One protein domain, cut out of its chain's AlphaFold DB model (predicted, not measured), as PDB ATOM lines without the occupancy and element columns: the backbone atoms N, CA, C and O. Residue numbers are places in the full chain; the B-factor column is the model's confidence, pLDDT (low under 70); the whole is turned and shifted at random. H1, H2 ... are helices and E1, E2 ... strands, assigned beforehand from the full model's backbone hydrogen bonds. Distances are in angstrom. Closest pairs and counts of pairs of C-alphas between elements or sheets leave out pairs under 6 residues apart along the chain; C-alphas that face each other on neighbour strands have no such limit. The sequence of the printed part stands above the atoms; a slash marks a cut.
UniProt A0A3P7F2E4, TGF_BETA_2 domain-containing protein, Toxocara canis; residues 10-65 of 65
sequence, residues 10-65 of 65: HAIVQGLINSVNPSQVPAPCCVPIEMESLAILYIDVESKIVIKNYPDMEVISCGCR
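AT A GLANCE: This is residues 10 to 65 of the 65 residues of the protein "TGF_BETA_2 domain-containing protein" of Toxocara canis (UniProt A0A3P7F2E4). A long, narrow hairpin of two antiparallel strands, E1 and E2, makes most of the length, and one short helix, H1, sits at its open end. The printed part has 56 residues, in the order H1, E1, E2, and its class is mixed. It is extended, with a radius of gyration of the C-alphas of 19.1 A, and spans 57 by 20 by 11 A, only just a rod.

HOW THE PARTS SIT: In H1, residues 10 to 20, every O i to N i+4 pair is within hydrogen-bond range. E1, residues 30 to 43, bends by 76 degrees at residue 34. E1 and E2, residues 49 to 64, form a hairpin, antiparallel at 169 degrees; N 31 and O 63 are 3.0 A apart, and N 42 and O 50 3.0 A. The closest C-alphas of H1 and E2, those of Ala 11 and Cys 64, are 6.2 A apart.

IN THESE COORDINATES: H1 begins at C-alpha 10 (-3.615, 16.502, 19.853) and is 15.6 A long. E1 measures 34.6 A. E2 measures 39.3 A and ends at C-alpha 64 (-1.089, 25.463, 21.999).

THE WHOLE: The farthest C-alphas, Val 20 and Ser 47, are 57.5 A apart. The printed part has no cut. The H1 to E1 link is short, the E1 to E2 link tight. No printed residue is under 70 in pLDDT.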
ATOM      1  N   HIS A  10      -2.319  16.346  19.197       95.69
ATOM      2  CA  HIS A  10      -3.615  16.502  19.853       95.69
ATOM      3  C   HIS A  10      -4.190  17.909  19.649       95.69
ATOM      4  O   HIS A  10      -5.308  18.037  19.162       95.69
ATOM      5  N   ALA A  11      -3.408  18.956  19.928       95.31
ATOM      6  CA  ALA A  11      -3.832  20.343  19.751       95.31
ATOM      7  C   ALA A  11      -4.129  20.684  18.278       95.31
ATOM      8  O   ALA A  11      -5.054  21.445  17.998       95.31
ATOM      9  N   ILE A  12      -3.400  20.093  17.322       94.75
ATOM     10  CA  ILE A  12      -3.713  20.227  15.888       94.75
ATOM     11  C   ILE A  12      -5.094  19.636  15.581       94.75
ATOM     12  O   ILE A  12      -5.931  20.314  14.983       94.75
ATOM     13  N   VAL A  13      -5.347  18.386  15.985       96.06
ATOM     14  CA  VAL A  13      -6.625  17.704  15.720       96.06
ATOM     15  C   VAL A  13      -7.776  18.403  16.442       96.06
ATOM     16  O   VAL A  13      -8.817  18.648  15.834       96.06
ATOM     17  N   GLN A  14      -7.586  18.790  17.703       96.25
ATOM     18  CA  GLN A  14      -8.584  19.524  18.476       96.25
ATOM     19  C   GLN A  14      -8.898  20.883  17.838       96.25
ATOM     20  O   GLN A  14     -10.069  21.229  17.703       96.25
ATOM     21  N   GLY A  15      -7.884  21.627  17.384       94.88
ATOM     22  CA  GLY A  15      -8.073  22.882  16.654       94.88
ATOM     23  C   GLY A  15      -8.839  22.692  15.344       94.88
ATOM     24  O   GLY A  15      -9.716  23.493  15.026       94.88
ATOM     25  N   LEU A  16      -8.570  21.603  14.615       96.25
ATOM     26  CA  LEU A  16      -9.309  21.264  13.399       96.25
ATOM     27  C   LEU A  16     -10.784  20.961  13.699       96.25
ATOM     28  O   LEU A  16     -11.657  21.557  13.069       96.25
ATOM     29  N   ILE A  17     -11.077  20.092  14.673       97.12
ATOM     30  CA  ILE A  17     -12.459  19.753  15.057       97.12
ATOM     31  C   ILE A  17     -13.188  21.006  15.554       97.12
ATOM     32  O   ILE A  17     -14.305  21.268  15.112       97.12
ATOM     33  N   ASN A  18     -12.543  21.821  16.396       97.62
ATOM     34  CA  ASN A  18     -13.107  23.081  16.873       97.62
ATOM     35  C   ASN A  18     -13.419  24.047  15.716       97.62
ATOM     36  O   ASN A  18     -14.476  24.667  15.728       97.62
ATOM     37  N   SER A  19     -12.562  24.137  14.691       97.00
ATOM     38  CA  SER A  19     -12.805  25.012  13.533       97.00
ATOM     39  C   SER A  19     -14.008  24.596  12.677       97.00
ATOM     40  O   SER A  19     -14.634  25.449  12.050       97.00
ATOM     41  N   VAL A  20     -14.342  23.301  12.665       97.69
ATOM     42  CA  VAL A  20     -15.485  22.750  11.918       97.69
ATOM     43  C   VAL A  20     -16.764  22.782  12.760       97.69
ATOM     44  O   VAL A  20     -17.827  23.123  12.245       97.69
ATOM     45  N   ASN A  21     -16.676  22.430  14.045       96.56
ATOM     46  CA  ASN A  21     -17.800  22.426  14.978       96.56
ATOM     47  C   ASN A  21     -17.351  22.822  16.402       96.56
ATOM     48  O   ASN A  21     -17.026  21.951  17.220       96.56
ATOM     49  N   PRO A  22     -17.392  24.124  16.740       96.00
ATOM     50  CA  PRO A  22     -16.945  24.622  18.041       96.00
ATOM     51  C   PRO A  22     -17.738  24.090  19.241       96.00
ATOM     52  O   PRO A  22     -17.249  24.133  20.366       96.00
ATOM     53  N   SER A  23     -18.965  23.601  19.032       97.06
ATOM     54  CA  SER A  23     -19.813  23.070  20.109       97.06
ATOM     55  C   SER A  23     -19.409  21.664  20.557       97.06
ATOM     56  O   SER A  23     -19.832  21.228  21.624       97.06
ATOM     57  N   GLN A  24     -18.621  20.942  19.753       96.88
ATOM     58  CA  GLN A  24     -18.205  19.573  20.063       96.88
ATOM     59  C   GLN A  24     -16.966  19.530  20.965       96.88
ATOM     60  O   GLN A  24     -16.904  18.706  21.876       96.88
ATOM     61  N   VAL A  25     -15.984  20.398  20.706       96.75
ATOM     62  CA  VAL A  25     -14.745  20.507  21.490       96.75
ATOM     63  C   VAL A  25     -14.319  21.973  21.605       96.75
ATOM     64  O   VAL A  25     -14.493  22.727  20.643       96.75
ATOM     65  N   PRO A  26     -13.730  22.397  22.735       96.94
ATOM     66  CA  PRO A  26     -13.177  23.740  22.865       96.94
ATOM     67  C   PRO A  26     -11.921  23.912  22.000       96.94
ATOM     68  O   PRO A  26     -11.256  22.940  21.631       96.94
ATOM     69  N   ALA A  27     -11.562  25.162  21.712       95.00
ATOM     70  CA  ALA A  27     -10.287  25.472  21.079       95.00
ATOM     71  C   ALA A  27      -9.111  25.054  21.991       95.00
ATOM     72  O   ALA A  27      -9.252  25.115  23.217       95.00
ATOM     73  N   PRO A  28      -7.957  24.652  21.426       94.88
ATOM     74  CA  PRO A  28      -6.722  24.480  22.189       94.88
ATOM     75  C   PRO A  28      -6.355  25.755  22.955       94.88
ATOM     76  O   PRO A  28      -6.610  26.864  22.476       94.88
ATOM     77  N   CYS A  29      -5.728  25.607  24.120       95.19
ATOM     78  CA  CYS A  29      -5.364  26.748  24.962       95.19
ATOM     79  C   CYS A  29      -3.888  27.122  24.778       95.19
ATOM     80  O   CYS A  29      -3.037  26.248  24.614       95.19
ATOM     81  N   CYS A  30      -3.581  28.421  24.827       94.38
ATOM     82  CA  CYS A  30      -2.206  28.911  24.867       94.38
ATOM     83  C   CYS A  30      -1.674  28.780  26.297       94.38
ATOM     84  O   CYS A  30      -2.163  29.455  27.204       94.38
ATOM     85  N   VAL A  31      -0.692  27.906  26.496       95.81
ATOM     86  CA  VAL A  31      -0.092  27.624  27.807       95.81
ATOM     87  C   VAL A  31       1.437  27.660  27.719       95.81
ATOM     88  O   VAL A  31       1.983  27.490  26.622       95.81
ATOM     89  N   PRO A  32       2.147  27.870  28.843       95.56
ATOM     90  CA  PRO A  32       3.601  27.754  28.882       95.56
ATOM     91  C   PRO A  32       4.066  26.364  28.433       95.56
ATOM     92  O   PRO A  32       3.461  25.351  28.790       95.56
ATOM     93  N   ILE A  33       5.139  26.321  27.646       93.62
ATOM     94  CA  ILE A  33       5.764  25.072  27.174       93.62
ATOM     95  C   ILE A  33       7.227  24.959  27.601       93.62
ATOM     96  O   ILE A  33       7.741  23.848  27.699       93.62
ATOM     97  N   GLU A  34       7.866  26.097  27.871       94.81
ATOM     98  CA  GLU A  34       9.212  26.206  28.419       94.81
ATOM     99  C   GLU A  34       9.176  27.251  29.528       94.81
ATOM    100  O   GLU A  34       8.638  28.353  29.348       94.81
ATOM    101  N   MET A  35       9.722  26.885  30.683       97.81
ATOM    102  CA  MET A  35       9.784  27.735  31.860       97.81
ATOM    103  C   MET A  35      11.155  27.625  32.523       97.81
ATOM    104  O   MET A  35      11.821  26.592  32.428       97.81
ATOM    105  N   GLU A  36      11.558  28.689  33.205       98.19
ATOM    106  CA  GLU A  36      12.813  28.771  33.946       98.19
ATOM    107  C   GLU A  36      12.590  29.034  35.441       98.19
ATOM    108  O   GLU A  36      11.480  29.299  35.917       98.19
ATOM    109  N   SER A  37      13.672  28.871  36.205       98.06
ATOM    110  CA  SER A  37      13.661  29.045  37.656       98.06
ATOM    111  C   SER A  37      13.920  30.493  38.050       98.06
ATOM    112  O   SER A  37      14.811  31.131  37.499       98.06
ATOM    113  N   LEU A  38      13.246  30.961  39.100       97.94
ATOM    114  CA  LEU A  38      13.504  32.265  39.711       97.94
ATOM    115  C   LEU A  38      14.131  32.105  41.102       97.94
ATOM    116  O   LEU A  38      13.631  31.348  41.939       97.94
ATOM    117  N   ALA A  39      15.214  32.838  41.369       97.69
ATOM    118  CA  ALA A  39      15.848  32.889  42.684       97.69
ATOM    119  C   ALA A  39      15.108  33.873  43.604       97.69
ATOM    120  O   ALA A  39      15.033  35.066  43.314       97.69
ATOM    121  N   ILE A  40      14.596  33.387  44.735       97.56
ATOM    122  CA  ILE A  40      13.868  34.196  45.717       97.56
ATOM    123  C   ILE A  40      14.639  34.213  47.037       97.56
ATOM    124  O   ILE A  40      14.979  33.161  47.582       97.56
ATOM    125  N   LEU A  41      14.874  35.418  47.558       98.12
ATOM    126  CA  LEU A  41      15.355  35.667  48.916       98.12
ATOM    127  C   LEU A  41      14.150  35.944  49.824       98.12
ATOM    128  O   LEU A  41      13.384  36.868  49.557       98.12
ATOM    129  N   TYR A  42      13.985  35.169  50.894       97.44
ATOM    130  CA  TYR A  42      12.891  35.359  51.851       97.44
ATOM    131  C   TYR A  42      13.275  34.895  53.263       97.44
ATOM    132  O   TYR A  42      14.302  34.245  53.462       97.44
ATOM    133  N   ILE A  43      12.450  35.262  54.248       98.25
ATOM    134  CA  ILE A  43      12.529  34.749  55.618       98.25
ATOM    135  C   ILE A  43      11.523  33.606  55.742       98.25
ATOM    136  O   ILE A  43      10.343  33.798  55.442       98.25
ATOM    137  N   ASP A  44      11.981  32.423  56.136       96.31
ATOM    138  CA  ASP A  44      11.121  31.248  56.271       96.31
ATOM    139  C   ASP A  44      10.332  31.224  57.596       96.31
ATOM    140  O   ASP A  44      10.425  32.122  58.436       96.31
ATOM    141  N   VAL A  45       9.530  30.174  57.790       96.94
ATOM    142  CA  VAL A  45       8.701  29.992  58.996       96.94
ATOM    143  C   VAL A  45       9.515  29.800  60.280       96.94
ATOM    144  O   VAL A  45       8.982  29.983  61.371       96.94
ATOM    145  N   GLU A  46      10.804  29.473  60.170       97.88
ATOM    146  CA  GLU A  46      11.745  29.361  61.288       97.88
ATOM    147  C   GLU A  46      12.528  30.666  61.513       97.88
ATOM    148  O   GLU A  46      13.491  30.694  62.280       97.88
ATOM    149  N   SER A  47      12.112  31.764  60.868       97.62
ATOM    150  CA  SER A  47      12.785  33.069  60.899       97.62
ATOM    151  C   SER A  47      14.220  33.043  60.354       97.62
ATOM    152  O   SER A  47      15.051  33.865  60.749       97.62
ATOM    153  N   LYS A  48      14.531  32.126  59.429       97.81
ATOM    154  CA  LYS A  48      15.844  32.038  58.774       97.81
ATOM    155  C   LYS A  48      15.829  32.728  57.416       97.81
ATOM    156  O   LYS A  48      14.851  32.653  56.680       97.81
ATOM    157  N   ILE A  49      16.945  33.370  57.066       98.00
ATOM    158  CA  ILE A  49      17.155  33.949  55.735       98.00
ATOM    159  C   ILE A  49      17.515  32.822  54.763       98.00
ATOM    160  O   ILE A  49      18.500  32.113  54.972       98.00
ATOM    161  N   VAL A  50      16.735  32.683  53.693       97.94
ATOM    162  CA  VAL A  50      16.887  31.623  52.694       97.94
ATOM    163  C   VAL A  50      16.928  32.229  51.294       97.94
ATOM    164  O   VAL A  50      16.086  33.052  50.942       97.94
ATOM    165  N   ILE A  51      17.890  31.783  50.481       97.88
ATOM    166  CA  ILE A  51      17.874  31.955  49.022       97.88
ATOM    167  C   ILE A  51      17.485  30.613  48.417       97.88
ATOM    168  O   ILE A  51      18.138  29.602  48.684       97.88
ATOM    169  N   LYS A  52      16.430  30.594  47.603       97.69
ATOM    170  CA  LYS A  52      15.953  29.372  46.953       97.69
ATOM    171  C   LYS A  52      15.569  29.632  45.504       97.69
ATOM    172  O   LYS A  52      14.856  30.587  45.215       97.69
ATOM    173  N   ASN A  53      16.003  28.739  44.618       97.69
ATOM    174  CA  ASN A  53      15.544  28.692  43.233       97.69
ATOM    175  C   ASN A  53      14.213  27.944  43.175       97.69
ATOM    176  O   ASN A  53      14.135  26.781  43.581       97.69
ATOM    177  N   TYR A  54      13.176  28.618  42.695       97.88
ATOM    178  CA  TYR A  54      11.863  28.033  42.466       97.88
ATOM    179  C   TYR A  54      11.714  27.724  40.974       97.88
ATOM    180  O   TYR A  54      11.764  28.667  40.184       97.88
ATOM    181  N   PRO A  55      11.574  26.442  40.584       97.62
ATOM    182  CA  PRO A  55      11.370  26.072  39.189       97.62
ATOM    183  C   PRO A  55      10.012  26.564  38.688       97.62
ATOM    184  O   PRO A  55       9.107  26.806  39.489       97.62
ATOM    185  N   ASP A  56       9.890  26.676  37.367       97.38
ATOM    186  CA  ASP A  56       8.641  26.991  36.669       97.38
ATOM    187  C   ASP A  56       8.007  28.335  37.077       97.38
ATOM    188  O   ASP A  56       6.787  28.472  37.161       97.38
ATOM    189  N   MET A  57       8.848  29.337  37.354       97.88
ATOM    190  CA  MET A  57       8.421  30.670  37.807       97.88
ATOM    191  C   MET A  57       8.514  31.744  36.720       97.88
ATOM    192  O   MET A  57       7.896  32.800  36.856       97.88
ATOM    193  N   GLU A  58       9.259  31.490  35.645       97.50
ATOM    194  CA  GLU A  58       9.392  32.397  34.504       97.50
ATOM    195  C   GLU A  58       8.981  31.687  33.213       97.50
ATOM    196  O   GLU A  58       9.455  30.591  32.933       97.50
ATOM    197  N   VAL A  59       8.091  32.296  32.424       96.81
ATOM    198  CA  VAL A  59       7.650  31.738  31.137       96.81
ATOM    199  C   VAL A  59       8.607  32.184  30.039       96.81
ATOM    200  O   VAL A  59       8.689  33.374  29.744       96.81
ATOM    201  N   ILE A  60       9.270  31.224  29.392       96.12
ATOM    202  CA  ILE A  60      10.190  31.486  28.278       96.12
ATOM    203  C   ILE A  60       9.458  31.423  26.940       96.12
ATOM    204  O   ILE A  60       9.657  32.271  26.068       96.12
ATOM    205  N   SER A  61       8.573  30.440  26.772       93.50
ATOM    206  CA  SER A  61       7.774  30.316  25.557       93.50
ATOM    207  C   SER A  61       6.405  29.688  25.816       93.50
ATOM    208  O   SER A  61       6.189  28.943  26.780       93.50
ATOM    209  N   CYS A  62       5.458  30.008  24.929       93.44
ATOM    210  CA  CYS A  62       4.092  29.495  24.955       93.44
ATOM    211  C   CYS A  62       3.793  28.665  23.704       93.44
ATOM    212  O   CYS A  62       4.342  28.901  22.625       93.44
ATOM    213  N   GLY A  63       2.855  27.734  23.835       93.56
ATOM    214  CA  GLY A  63       2.344  26.940  22.726       93.56
ATOM    215  C   GLY A  63       0.902  26.506  22.951       93.56
ATOM    216  O   GLY A  63       0.359  26.629  24.047       93.56
ATOM    217  N   CYS A  64       0.270  25.992  21.897       94.19
ATOM    218  CA  CYS A  64      -1.089  25.463  21.999       94.19
ATOM    219  C   CYS A  64      -1.066  24.016  22.508       94.19
ATOM    220  O   CYS A  64      -0.295  23.186  22.001       94.19
ATOM    221  N   ARG A  65      -1.902  23.705  23.500       92.62
ATOM    222  CA  ARG A  65      -2.085  22.357  24.057       92.62
ATOM    223  C   ARG A  65      -3.545  21.931  24.009       92.62
ATOM    224  O   ARG A  65      -4.422  22.817  24.151       92.62
TER     225      ARG A  65